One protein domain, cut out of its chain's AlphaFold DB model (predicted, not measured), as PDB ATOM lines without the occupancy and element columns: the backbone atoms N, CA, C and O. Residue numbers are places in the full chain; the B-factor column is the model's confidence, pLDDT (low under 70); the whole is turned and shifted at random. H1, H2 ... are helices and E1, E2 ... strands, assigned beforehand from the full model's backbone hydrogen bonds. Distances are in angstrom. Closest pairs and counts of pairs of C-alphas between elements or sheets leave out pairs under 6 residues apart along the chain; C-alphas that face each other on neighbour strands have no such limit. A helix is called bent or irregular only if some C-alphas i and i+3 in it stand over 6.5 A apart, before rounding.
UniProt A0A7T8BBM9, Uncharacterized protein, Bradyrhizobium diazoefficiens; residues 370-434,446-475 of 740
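Overview. This is residues 370 to 434 and 446 to 475 of the 740 residues of an uncharacterized protein of Bradyrhizobium diazoefficiens (UniProt A0A7T8BBM9). One long helix, H1, lies along one face of a small, strongly twisted sheet of three strands, and two short helices, H2 and H3, pack on the side of H1 away from the sheet, H3 near where H1 begins. The printed part has 95 residues, with three named helices and four named strands in the order E1 E2 E3 H1 E4 H2 H3. The sheet has the order E1 E3 E2 and is mixed, and the class is mixed, helices and strands. The whole is loose, with a radius of gyration of the C-alphas of 15.5 A, and flat, spanning 49 by 39 by 17 A.

Arrangement. Begin with E1, residues 370 to 375, an edge strand parallel to the inner strand E3, residues 393 to 400, at 25 degrees; look for N 372 and O 396, 2.8 A apart, within hydrogen-bond range. On the other side of E3 is the edge strand E2, residues 384 to 390, antiparallel at 150 degrees; N 397 and O 386 are within hydrogen-bond range at 2.7 A. E2 and E3 form a hairpin. H1, residues 409 to 430, is on the sheet at a height over the sheet of 9.2 A, making two layers, a helix on one face of a sheet. It lies over E3 and E2, and runs along the strands, at 3 degrees to E2 on the local plane. The closest C-alphas of E2 and H1 are those of Leu 385 and Ala 422, 6.5 A apart. E4, residues 431 to 433, pairs with no named strand, and it and H1 meet only through their link. H2, residues 449 to 457, touches H1 at its residues 416 to 420 alone, with a steep tilt of 51 degrees, opposite ways; the closest C-alphas are those of Pro 416 and Ser 457, 5.9 A. H3, residues 459 to 467, touches H1 at its residues 409 to 413 alone, with a steep tilt of 58 degrees, opposite ways; the closest C-alphas are those of Ala 412 and Val 459, 6.7 A. H2 and H3 are close but not clearly touching, and both are apart from E1, E2 and E3. In H3 every O i to N i+4 pair is within hydrogen-bond range; in H1 14 of 18 are, in H2 3 of 5.

Along the chain. Find C-alpha 370 at (68.757, -11.998, 199.069), where E1 begins. E2 runs 17.9 A and E3 22.0 A. H1 runs 32.7 A from C-alpha 409 at (62.603, 8.174, 222.480). H2 is irregular, but only just: C-alphas 453 and 456 are 7.0 A apart. H3 ends at C-alpha 467, (48.583, 11.775, 217.463).

Size, cuts and confidence. The C-alphas of Gly 392 and Asp 469, 49.5 A apart, are the two farthest apart. Residues 435 to 445 are not printed, and C-alphas 434 and 446 are 18.2 A apart across this cut, in the link from E4 to H2. Of the links that are printed whole, none is long. The mean pLDDT of the printed part is 78.6; it is under 70 at residues 432 to 434, 446 to 457 and 470 to 471.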
ATOM      1  N   ARG A 370      69.621 -11.176 198.209       87.06
ATOM      2  CA  ARG A 370      68.757 -11.998 199.069       87.06
ATOM      3  C   ARG A 370      68.813 -11.508 200.504       87.06
ATOM      4  O   ARG A 370      69.891 -11.448 201.091       87.06
ATOM      5  N   LEU A 371      67.643 -11.226 201.064       90.38
ATOM      6  CA  LEU A 371      67.480 -10.871 202.467       90.38
ATOM      7  C   LEU A 371      66.608 -11.917 203.153       90.38
ATOM      8  O   LEU A 371      65.548 -12.281 202.644       90.38
ATOM      9  N   GLN A 372      67.050 -12.388 204.312       90.06
ATOM     10  CA  GLN A 372      66.267 -13.236 205.194       90.06
ATOM     11  C   GLN A 372      65.997 -12.470 206.482       90.06
ATOM     12  O   GLN A 372      66.932 -12.112 207.188       90.06
ATOM     13  N   VAL A 373      64.726 -12.246 206.801       90.44
ATOM     14  CA  VAL A 373      64.317 -11.540 208.019       90.44
ATOM     15  C   VAL A 373      63.762 -12.558 209.005       90.44
ATOM     16  O   VAL A 373      62.771 -13.225 208.703       90.44
ATOM     17  N   ASN A 374      64.413 -12.699 210.157       87.50
ATOM     18  CA  ASN A 374      64.054 -13.677 211.175       87.50
ATOM     19  C   ASN A 374      63.747 -12.991 212.516       87.50
ATOM     20  O   ASN A 374      64.574 -12.214 213.008       87.50
ATOM     21  N   PRO A 375      62.617 -13.321 213.163       87.50
ATOM     22  CA  PRO A 375      62.429 -12.993 214.566       87.50
ATOM     23  C   PRO A 375      63.359 -13.864 215.426       87.50
ATOM     24  O   PRO A 375      63.479 -15.068 215.196       87.50
ATOM     25  N   CYS A 376      63.999 -13.269 216.430       85.38
ATOM     26  CA  CYS A 376      64.872 -13.962 217.375       85.38
ATOM     27  C   CYS A 376      64.389 -13.719 218.807       85.38
ATOM     28  O   CYS A 376      64.440 -12.595 219.311       85.38
ATOM     29  N   GLU A 377      63.914 -14.771 219.478       79.12
ATOM     30  CA  GLU A 377      63.524 -14.685 220.887       79.12
ATOM     31  C   GLU A 377      64.717 -14.238 221.747       79.12
ATOM     32  O   GLU A 377      65.833 -14.728 221.587       79.12
ATOM     33  N   GLY A 378      64.495 -13.261 222.632       71.62
ATOM     34  CA  GLY A 378      65.548 -12.687 223.479       71.62
ATOM     35  C   GLY A 378      66.492 -11.691 222.789       71.62
ATOM     36  O   GLY A 378      67.423 -11.217 223.439       71.62
ATOM     37  N   ALA A 379      66.274 -11.344 221.513       74.31
ATOM     38  CA  ALA A 379      67.058 -10.306 220.844       74.31
ATOM     39  C   ALA A 379      66.834  -8.915 221.461       74.31
ATOM     40  O   ALA A 379      65.743  -8.581 221.929       74.31
ATOM     41  N   VAL A 380      67.886  -8.095 221.428       77.38
ATOM     42  CA  VAL A 380      67.821  -6.680 221.811       77.38
ATOM     43  C   VAL A 380      66.942  -5.887 220.837       77.38
ATOM     44  O   VAL A 380      66.666  -6.318 219.720       77.38
ATOM     45  N   LEU A 381      66.485  -4.711 221.274       82.88
ATOM     46  CA  LEU A 381      65.535  -3.882 220.524       82.88
ATOM     47  C   LEU A 381      66.074  -3.425 219.155       82.88
ATOM     48  O   LEU A 381      65.303  -3.274 218.210       82.88
ATOM     49  N   THR A 382      67.390  -3.226 219.047       87.88
ATOM     50  CA  THR A 382      68.071  -2.898 217.789       87.88
ATOM     51  C   THR A 382      68.249  -4.163 216.944       87.88
ATOM     52  O   THR A 382      68.860  -5.115 217.433       87.88
ATOM     53  N   PRO A 383      67.768  -4.199 215.688       90.81
ATOM     54  CA  PRO A 383      68.029  -5.329 214.805       90.81
ATOM     55  C   PRO A 383      69.519  -5.464 214.470       90.81
ATOM     56  O   PRO A 383      70.286  -4.510 214.591       90.81
ATOM     57  N   THR A 384      69.919  -6.641 213.997       91.75
ATOM     58  CA  THR A 384      71.241  -6.866 213.400       91.75
ATOM     59  C   THR A 384      71.094  -7.215 211.928       91.75
ATOM     60  O   THR A 384      70.088  -7.801 211.526       91.75
ATOM     61  N   LEU A 385      72.086  -6.844 211.118       93.19
ATOM     62  CA  LEU A 385      72.238  -7.296 209.738       93.19
ATOM     63  C   LEU A 385      73.602  -7.973 209.623       93.19
ATOM     64  O   LEU A 385      74.619  -7.356 209.915       93.19
ATOM     65  N   GLU A 386      73.614  -9.231 209.198       92.25
ATOM     66  CA  GLU A 386      74.843  -9.974 208.927       92.25
ATOM     67  C   GLU A 386      74.760 -10.623 207.551       92.25
ATOM     68  O   GLU A 386      73.782 -11.294 207.225       92.25
ATOM     69  N   PHE A 387      75.797 -10.464 206.735       88.25
ATOM     70  CA  PHE A 387      75.884 -11.173 205.464       88.25
ATOM     71  C   PHE A 387      76.631 -12.487 205.635       88.25
ATOM     72  O   PHE A 387      77.815 -12.501 205.968       88.25
ATOM     73  N   ILE A 388      75.945 -13.584 205.336       89.81
ATOM     74  CA  ILE A 388      76.512 -14.933 205.359       89.81
ATOM     75  C   ILE A 388      76.558 -15.519 203.949       89.81
ATOM     76  O   ILE A 388      75.726 -15.193 203.098       89.81
ATOM     77  N   ASP A 389      77.522 -16.403 203.701       82.81
ATOM     78  CA  ASP A 389      77.561 -17.199 202.477       82.81
ATOM     79  C   ASP A 389      76.685 -18.447 202.647       82.81
ATOM     80  O   ASP A 389      76.857 -19.213 203.599       82.81
ATOM     81  N   ARG A 390      75.723 -18.641 201.743       83.62
ATOM     82  CA  ARG A 390      74.944 -19.877 201.630       83.62
ATOM     83  C   ARG A 390      74.958 -20.348 200.186       83.62
ATOM     84  O   ARG A 390      74.474 -19.643 199.301       83.62
ATOM     85  N   ASP A 391      75.509 -21.539 199.972       76.50
ATOM     86  CA  ASP A 391      75.602 -22.193 198.663       76.50
ATOM     87  C   ASP A 391      76.238 -21.303 197.579       76.50
ATOM     88  O   ASP A 391      75.818 -21.303 196.421       76.50
ATOM     89  N   GLY A 392      77.243 -20.500 197.949       74.38
ATOM     90  CA  GLY A 392      77.936 -19.611 197.021       74.38
ATOM     91  C   GLY A 392      77.209 -18.294 196.746       74.38
ATOM     92  O   GLY A 392      77.640 -17.544 195.870       74.38
ATOM     93  N   PHE A 393      76.176 -17.946 197.518       80.25
ATOM     94  CA  PHE A 393      75.479 -16.661 197.440       80.25
ATOM     95  C   PHE A 393      75.563 -15.893 198.760       80.25
ATOM     96  O   PHE A 393      75.399 -16.472 199.832       80.25
ATOM     97  N   ALA A 394      75.765 -14.577 198.686       83.62
ATOM     98  CA  ALA A 394      75.649 -13.709 199.853       83.62
ATOM     99  C   ALA A 394      74.167 -13.522 200.226       83.62
ATOM    100  O   ALA A 394      73.351 -13.119 199.393       83.62
ATOM    101  N   VAL A 395      73.821 -13.811 201.480       89.25
ATOM    102  CA  VAL A 395      72.474 -13.629 202.036       89.25
ATOM    103  C   VAL A 395      72.571 -12.700 203.240       89.25
ATOM    104  O   VAL A 395      73.256 -13.022 204.209       89.25
ATOM    105  N   GLY A 396      71.885 -11.558 203.180       92.19
ATOM    106  CA  GLY A 396      71.755 -10.644 204.313       92.19
ATOM    107  C   GLY A 396      70.722 -11.180 205.297       92.19
ATOM    108  O   GLY A 396      69.536 -11.242 204.982       92.19
ATOM    109  N   VAL A 397      71.159 -11.604 206.475       93.88
ATOM    110  CA  VAL A 397      70.297 -12.087 207.551       93.88
ATOM    111  C   VAL A 397      70.020 -10.935 208.502       93.88
ATOM    112  O   VAL A 397      70.913 -10.464 209.200       93.88
ATOM    113  N   VAL A 398      68.765 -10.496 208.526       93.75
ATOM    114  CA  VAL A 398      68.260  -9.535 209.501       93.75
ATOM    115  C   VAL A 398      67.661 -10.303 210.669       93.75
ATOM    116  O   VAL A 398      66.697 -11.049 210.483       93.75
ATOM    117  N   SER A 399      68.203 -10.105 211.866       91.88
ATOM    118  CA  SER A 399      67.636 -10.657 213.100       91.88
ATOM    119  C   SER A 399      67.010  -9.535 213.918       91.88
ATOM    120  O   SER A 399      67.646  -8.508 214.146       91.88
ATOM    121  N   HIS A 400      65.762  -9.707 214.353       89.75
ATOM    122  CA  HIS A 400      65.044  -8.680 215.113       89.75
ATOM    123  C   HIS A 400      64.237  -9.269 216.272       89.75
ATOM    124  O   HIS A 400      63.860 -10.441 216.260       89.75
ATOM    125  N   ALA A 401      63.925  -8.437 217.268       85.25
ATOM    126  CA  ALA A 401      63.004  -8.817 218.332       85.25
ATOM    127  C   ALA A 401      61.596  -9.098 217.751       85.25
ATOM    128  O   ALA A 401      61.106  -8.290 216.954       85.25
ATOM    129  N   PRO A 402      60.913 -10.195 218.142       79.75
ATOM    130  CA  PRO A 402      59.573 -10.528 217.648       79.75
ATOM    131  C   PRO A 402      58.541  -9.429 217.924       79.75
ATOM    132  O   PRO A 402      57.640  -9.202 217.121       79.75
ATOM    133  N   THR A 403      58.712  -8.725 219.047       75.19
ATOM    134  CA  THR A 403      57.863  -7.611 219.468       75.19
ATOM    135  C   THR A 403      58.730  -6.393 219.740       75.19
ATOM    136  O   THR A 403      59.639  -6.440 220.569       75.19
ATOM    137  N   LEU A 404      58.431  -5.285 219.065       72.94
ATOM    138  CA  LEU A 404      59.163  -4.032 219.216       72.94
ATOM    139  C   LEU A 404      58.512  -3.192 220.326       72.94
ATOM    140  O   LEU A 404      57.500  -2.524 220.114       72.94
ATOM    141  N   ALA A 405      59.069  -3.274 221.534       75.62
ATOM    142  CA  ALA A 405      58.571  -2.584 222.722       75.62
ATOM    143  C   ALA A 405      59.523  -1.449 223.123       75.62
ATOM    144  O   ALA A 405      60.351  -1.611 224.012       75.62
ATOM    145  N   CYS A 406      59.420  -0.301 222.447       77.38
ATOM    146  CA  CYS A 406      60.116   0.917 222.861       77.38
ATOM    147  C   CYS A 406      59.235   1.738 223.814       77.38
ATOM    148  O   CYS A 406      58.031   1.911 223.602       77.38
ATOM    149  N   THR A 407      59.853   2.229 224.881       77.62
ATOM    150  CA  THR A 407      59.233   3.053 225.924       77.62
ATOM    151  C   THR A 407      59.840   4.449 225.980       77.62
ATOM    152  O   THR A 407      59.168   5.395 226.388       77.62
ATOM    153  N   THR A 408      61.082   4.601 225.512       81.69
ATOM    154  CA  THR A 408      61.773   5.888 225.432       81.69
ATOM    155  C   THR A 408      62.016   6.318 223.987       81.69
ATOM    156  O   THR A 408      62.072   5.509 223.057       81.69
ATOM    157  N   ARG A 409      62.204   7.629 223.786       77.62
ATOM    158  CA  ARG A 409      62.603   8.174 222.480       77.62
ATOM    159  C   ARG A 409      63.945   7.602 222.021       77.62
ATOM    160  O   ARG A 409      64.117   7.383 220.832       77.62
ATOM    161  N   GLU A 410      64.881   7.382 222.939       82.38
ATOM    162  CA  GLU A 410      66.205   6.850 222.615       82.38
ATOM    163  C   GLU A 410      66.126   5.415 222.086       82.38
ATOM    164  O   GLU A 410      66.701   5.132 221.037       82.38
ATOM    165  N   GLU A 411      65.320   4.559 222.722       83.62
ATOM    166  CA  GLU A 411      65.010   3.210 222.228       83.62
ATOM    167  C   GLU A 411      64.357   3.255 220.843       83.62
ATOM    168  O   GLU A 411      64.765   2.534 219.941       83.62
ATOM    169  N   ALA A 412      63.390   4.149 220.619       79.44
ATOM    170  CA  ALA A 412      62.744   4.283 219.311       79.44
ATOM    171  C   ALA A 412      63.697   4.781 218.203       79.44
ATOM    172  O   ALA A 412      63.438   4.560 217.019       79.44
ATOM    173  N   MET A 413      64.798   5.451 218.567       79.19
ATOM    174  CA  MET A 413      65.805   5.953 217.627       79.19
ATOM    175  C   MET A 413      66.871   4.921 217.254       79.19
ATOM    176  O   MET A 413      67.628   5.172 216.313       79.19
ATOM    177  N   THR A 414      66.951   3.770 217.927       84.69
ATOM    178  CA  THR A 414      67.943   2.746 217.568       84.69
ATOM    179  C   THR A 414      67.639   2.103 216.216       84.69
ATOM    180  O   THR A 414      68.563   1.872 215.439       84.69
ATOM    181  N   PHE A 415      66.360   1.901 215.885       83.06
ATOM    182  CA  PHE A 415      65.950   1.327 214.604       83.06
ATOM    183  C   PHE A 415      66.314   2.217 213.398       83.06
ATOM    184  O   PHE A 415      66.986   1.708 212.505       83.06
ATOM    185  N   PRO A 416      65.976   3.526 213.347       76.88
ATOM    186  CA  PRO A 416      66.399   4.398 212.247       76.88
ATOM    187  C   PRO A 416      67.919   4.483 212.068       76.88
ATOM    188  O   PRO A 416      68.395   4.540 210.938       76.88
ATOM    189  N   ARG A 417      68.684   4.480 213.171       80.62
ATOM    190  CA  ARG A 417      70.157   4.501 213.122       80.62
ATOM    191  C   ARG A 417      70.712   3.211 212.527       80.62
ATOM    192  O   ARG A 417      71.507   3.270 211.599       80.62
ATOM    193  N   TRP A 418      70.240   2.062 213.007       87.25
ATOM    194  CA  TRP A 418      70.600   0.772 212.420       87.25
ATOM    195  C   TRP A 418      70.201   0.697 210.943       87.25
ATOM    196  O   TRP A 418      70.991   0.267 210.110       87.25
ATOM    197  N   LEU A 419      68.997   1.161 210.595       84.81
ATOM    198  CA  LEU A 419      68.507   1.140 209.221       84.81
ATOM    199  C   LEU A 419      69.396   1.984 208.298       84.81
ATOM    200  O   LEU A 419      69.626   1.596 207.159       84.81
ATOM    201  N   GLN A 420      69.944   3.098 208.787       77.00
ATOM    202  CA  GLN A 420      70.919   3.895 208.042       77.00
ATOM    203  C   GLN A 420      72.170   3.091 207.687       77.00
ATOM    204  O   GLN A 420      72.551   3.048 206.517       77.00
ATOM    205  N   GLU A 421      72.777   2.432 208.668       81.19
ATOM    206  CA  GLU A 421      73.963   1.594 208.457       81.19
ATOM    207  C   GLU A 421      73.647   0.405 207.537       81.19
ATOM    208  O   GLU A 421      74.364   0.158 206.566       81.19
ATOM    209  N   ALA A 422      72.521  -0.267 207.777       86.19
ATOM    210  CA  ALA A 422      72.074  -1.422 207.010       86.19
ATOM    211  C   ALA A 422      71.813  -1.089 205.533       86.19
ATOM    212  O   ALA A 422      72.227  -1.843 204.652       86.19
ATOM    213  N   VAL A 423      71.157   0.041 205.232       82.44
ATOM    214  CA  VAL A 423      70.896   0.438 203.839       82.44
ATOM    215  C   VAL A 423      72.203   0.773 203.130       82.44
ATOM    216  O   VAL A 423      72.357   0.374 201.979       82.44
ATOM    217  N   VAL A 424      73.157   1.442 203.787       78.25
ATOM    218  CA  VAL A 424      74.477   1.702 203.188       78.25
ATOM    219  C   VAL A 424      75.193   0.387 202.892       78.25
ATOM    220  O   VAL A 424      75.646   0.193 201.764       78.25
ATOM    221  N   GLU A 425      75.237  -0.541 203.854       81.88
ATOM    222  CA  GLU A 425      75.880  -1.845 203.667       81.88
ATOM    223  C   GLU A 425      75.232  -2.655 202.534       81.88
ATOM    224  O   GLU A 425      75.925  -3.277 201.728       81.88
ATOM    225  N   MET A 426      73.902  -2.627 202.428       84.38
ATOM    226  CA  MET A 426      73.185  -3.255 201.320       84.38
ATOM    227  C   MET A 426      73.490  -2.564 199.989       84.38
ATOM    228  O   MET A 426      73.771  -3.243 199.004       84.38
ATOM    229  N   PHE A 427      73.447  -1.231 199.954       78.69
ATOM    230  CA  PHE A 427      73.607  -0.427 198.745       78.69
ATOM    231  C   PHE A 427      74.943  -0.689 198.055       78.69
ATOM    232  O   PHE A 427      74.961  -1.039 196.874       78.69
ATOM    233  N   VAL A 428      76.046  -0.634 198.808       76.19
ATOM    234  CA  VAL A 428      77.395  -0.836 198.252       76.19
ATOM    235  C   VAL A 428      77.633  -2.250 197.706       76.19
ATOM    236  O   VAL A 428      78.562  -2.455 196.930       76.19
ATOM    237  N   ARG A 429      76.792  -3.225 198.078       78.62
ATOM    238  CA  ARG A 429      76.882  -4.623 197.622       78.62
ATOM    239  C   ARG A 429      76.132  -4.907 196.327       78.62
ATOM    240  O   ARG A 429      76.358  -5.959 195.737       78.62
ATOM    241  N   PHE A 430      75.208  -4.041 195.906       76.25
ATOM    242  CA  PHE A 430      74.490  -4.237 194.642       76.25
ATOM    243  C   PHE A 430      74.721  -3.119 193.633       76.25
ATOM    244  O   PHE A 430      74.563  -3.372 192.438       76.25
ATOM    245  N   ALA A 431      75.128  -1.924 194.064       72.75
ATOM    246  CA  ALA A 431      75.423  -0.805 193.181       72.75
ATOM    247  C   ALA A 431      76.675  -0.046 193.632       72.75
ATOM    248  O   ALA A 431      76.865   0.225 194.814       72.75
ATOM    249  N   ILE A 432      77.531   0.305 192.671       67.06
ATOM    250  CA  ILE A 432      78.734   1.105 192.913       67.06
ATOM    251  C   ILE A 432      78.592   2.420 192.135       67.06
ATOM    252  O   ILE A 432      78.312   2.378 190.932       67.06
ATOM    253  N   PRO A 433      78.751   3.587 192.786       65.75
ATOM    254  CA  PRO A 433      78.842   4.859 192.080       65.75
ATOM    255  C   PRO A 433      80.099   4.883 191.207       65.75
ATOM    256  O   PRO A 433      81.134   4.356 191.608       65.75
ATOM    257  N   ALA A 434      80.045   5.542 190.048       58.09
ATOM    258  CA  ALA A 434      81.223   5.699 189.188       58.09
ATOM    259  C   ALA A 434      82.424   6.354 189.909       58.09
ATOM    260  O   ALA A 434      83.567   5.984 189.648       58.09
ATOM    261  N   GLU A 446      77.422  15.907 202.739       66.56
ATOM    262  CA  GLU A 446      76.815  17.227 202.517       66.56
ATOM    263  C   GLU A 446      75.271  17.184 202.493       66.56
ATOM    264  O   GLU A 446      74.612  18.043 203.083       66.56
ATOM    265  N   GLU A 447      74.674  16.171 201.856       68.00
ATOM    266  CA  GLU A 447      73.223  16.060 201.644       68.00
ATOM    267  C   GLU A 447      72.460  15.476 202.829       68.00
ATOM    268  O   GLU A 447      71.230  15.606 202.894       68.00
ATOM    269  N   ASN A 448      73.156  14.776 203.730       69.12
ATOM    270  CA  ASN A 448      72.533  13.866 204.693       69.12
ATOM    271  C   ASN A 448      71.462  12.975 204.022       69.12
ATOM    272  O   ASN A 448      70.389  12.737 204.589       69.12
ATOM    273  N   GLY A 449      71.723  12.512 202.793       66.62
ATOM    274  CA  GLY A 449      70.729  11.899 201.909       66.62
ATOM    275  C   GLY A 449      70.017  10.711 202.556       66.62
ATOM    276  O   GLY A 449      68.790  10.612 202.505       66.62
ATOM    277  N   PHE A 450      70.760   9.873 203.283       65.62
ATOM    278  CA  PHE A 450      70.186   8.751 204.032       65.62
ATOM    279  C   PHE A 450      69.328   9.199 205.215       65.62
ATOM    280  O   PHE A 450      68.252   8.650 205.419       65.62
ATOM    281  N   SER A 451      69.733  10.229 205.964       65.56
ATOM    282  CA  SER A 451      68.920  10.762 207.068       65.56
ATOM    283  C   SER A 451      67.565  11.277 206.565       65.56
ATOM    284  O   SER A 451      66.517  11.020 207.165       65.56
ATOM    285  N   ARG A 452      67.563  11.933 205.397       67.88
ATOM    286  CA  ARG A 452      66.347  12.413 204.724       67.88
ATOM    287  C   ARG A 452      65.480  11.263 204.213       67.88
ATOM    288  O   ARG A 452      64.289  11.233 204.515       67.88
ATOM    289  N   ALA A 453      66.061  10.292 203.507       64.69
ATOM    290  CA  ALA A 453      65.338   9.117 203.011       64.69
ATOM    291  C   ALA A 453      64.701   8.302 204.152       64.69
ATOM    292  O   ALA A 453      63.588   7.793 204.032       64.69
ATOM    293  N   LEU A 454      65.383   8.242 205.296       68.19
ATOM    294  CA  LEU A 454      64.957   7.500 206.477       68.19
ATOM    295  C   LEU A 454      64.113   8.332 207.442       68.19
ATOM    296  O   LEU A 454      63.678   7.811 208.469       68.19
ATOM    297  N   THR A 455      63.790   9.587 207.119       66.44
ATOM    298  CA  THR A 455      62.902  10.416 207.950       66.44
ATOM    299  C   THR A 455      61.514   9.775 208.095       66.44
ATOM    300  O   THR A 455      60.918   9.841 209.170       66.44
ATOM    301  N   PHE A 456      61.040   9.047 207.077       59.75
ATOM    302  CA  PHE A 456      59.798   8.261 207.140       59.75
ATOM    303  C   PHE A 456      59.877   7.046 208.078       59.75
ATOM    304  O   PHE A 456      58.849   6.508 208.470       59.75
ATOM    305  N   SER A 457      61.075   6.621 208.483       66.50
ATOM    306  CA  SER A 457      61.266   5.576 209.499       66.50
ATOM    307  C   SER A 457      61.332   6.133 210.929       66.50
ATOM    308  O   SER A 457      61.419   5.372 211.891       66.50
ATOM    309  N   HIS A 458      61.248   7.459 211.104       72.50
ATOM    310  CA  HIS A 458      61.338   8.114 212.407       72.50
ATOM    311  C   HIS A 458      60.009   8.012 213.179       72.50
ATOM    312  O   HIS A 458      59.241   8.974 213.278       72.50
ATOM    313  N   VAL A 459      59.768   6.850 213.794       73.75
ATOM    314  CA  VAL A 459      58.534   6.508 214.530       73.75
ATOM    315  C   VAL A 459      58.067   7.612 215.497       73.75
ATOM    316  O   VAL A 459      56.905   8.004 215.391       73.75
ATOM    317  N   PRO A 460      58.919   8.225 216.352       74.69
ATOM    318  CA  PRO A 460      58.455   9.303 217.234       74.69
ATOM    319  C   PRO A 460      57.921  10.541 216.500       74.69
ATOM    320  O   PRO A 460      56.980  11.174 216.968       74.69
ATOM    321  N   ASN A 461      58.496  10.892 215.345       72.94
ATOM    322  CA  ASN A 461      58.048  12.047 214.569       72.94
ATOM    323  C   ASN A 461      56.728  11.724 213.873       72.94
ATOM    324  O   ASN A 461      55.821  12.548 213.913       72.94
ATOM    325  N   MET A 462      56.600  10.525 213.292       73.75
ATOM    326  CA  MET A 462      55.353  10.083 212.662       73.75
ATOM    327  C   MET A 462      54.199  10.021 213.663       73.75
ATOM    328  O   MET A 462      53.135  10.578 213.406       73.75
ATOM    329  N   LEU A 463      54.417   9.403 214.828       74.19
ATOM    330  CA  LEU A 463      53.400   9.332 215.873       74.19
ATOM    331  C   LEU A 463      53.034  10.723 216.392       74.19
ATOM    332  O   LEU A 463      51.853  10.996 216.561       74.19
ATOM    333  N   ARG A 464      54.009  11.630 216.553       73.94
ATOM    334  CA  ARG A 464      53.724  13.014 216.951       73.94
ATOM    335  C   ARG A 464      52.889  13.774 215.922       73.94
ATOM    336  O   ARG A 464      52.005  14.532 216.299       73.94
ATOM    337  N   ILE A 465      53.157  13.576 214.632       74.69
ATOM    338  CA  ILE A 465      52.387  14.205 213.548       74.69
ATOM    339  C   ILE A 465      50.932  13.721 213.559       74.69
ATOM    340  O   ILE A 465      50.026  14.527 213.376       74.69
ATOM    341  N   ILE A 466      50.704  12.420 213.773       76.25
ATOM    342  CA  ILE A 466      49.362  11.820 213.703       76.25
ATOM    343  C   ILE A 466      48.576  12.028 215.006       76.25
ATOM    344  O   ILE A 466      47.382  12.311 214.968       76.25
ATOM    345  N   PHE A 467      49.233  11.878 216.156       76.31
ATOM    346  CA  PHE A 467      48.583  11.775 217.463       76.31
ATOM    347  C   PHE A 467      48.919  12.925 218.429       76.31
ATOM    348  O   PHE A 467      48.365  12.965 219.523       76.31
ATOM    349  N   GLY A 468      49.787  13.873 218.059       74.81
ATOM    350  CA  GLY A 468      50.268  14.936 218.953       74.81
ATOM    351  C   GLY A 468      51.348  14.445 219.926       74.81
ATOM    352  O   GLY A 468      51.957  13.401 219.712       74.81
ATOM    353  N   ASP A 469      51.605  15.168 221.018       73.12
ATOM    354  CA  ASP A 469      52.672  14.847 221.991       73.12
ATOM    355  C   ASP A 469      52.365  13.622 222.892       73.12
ATOM    356  O   ASP A 469      52.698  13.587 224.078       73.12
ATOM    357  N   ILE A 470      51.716  12.589 222.345       66.81
ATOM    358  CA  ILE A 470      51.359  11.366 223.065       66.81
ATOM    359  C   ILE A 470      52.602  10.464 223.214       66.81
ATOM    360  O   ILE A 470      53.201  10.071 222.213       66.81
ATOM    361  N   PRO A 471      52.972  10.045 224.441       67.19
ATOM    362  CA  PRO A 471      54.182   9.258 224.714       67.19
ATOM    363  C   PRO A 471      54.035   7.746 224.431       67.19
ATOM    364  O   PRO A 471      54.784   6.938 224.976       67.19
ATOM    365  N   ARG A 472      53.056   7.333 223.612       78.50
ATOM    366  CA  ARG A 472      52.781   5.920 223.291       78.50
ATOM    367  C   ARG A 472      53.563   5.497 222.040       78.50
ATOM    368  O   ARG A 472      53.056   5.582 220.926       78.50
ATOM    369  N   LEU A 473      54.808   5.073 222.233       77.12
ATOM    370  CA  LEU A 473      55.778   4.725 221.191       77.12
ATOM    371  C   LEU A 473      55.686   3.271 220.687       77.12
ATOM    372  O   LEU A 473      56.206   2.982 219.611       77.12
ATOM    373  N   SER A 474      55.012   2.366 221.406       76.56
ATOM    374  CA  SER A 474      54.862   0.953 221.011       76.56
ATOM    375  C   SER A 474      53.409   0.491 220.986       76.56
ATOM    376  O   SER A 474      52.576   0.985 221.744       76.56
ATOM    377  N   ILE A 475      53.096  -0.497 220.138       76.69
ATOM    378  CA  ILE A 475      51.721  -0.999 219.957       76.69
ATOM    379  C   ILE A 475      51.099  -1.509 221.263       76.69
ATOM    380  O   ILE A 475      49.916  -1.295 221.497       76.69
TER     381      ILE A 475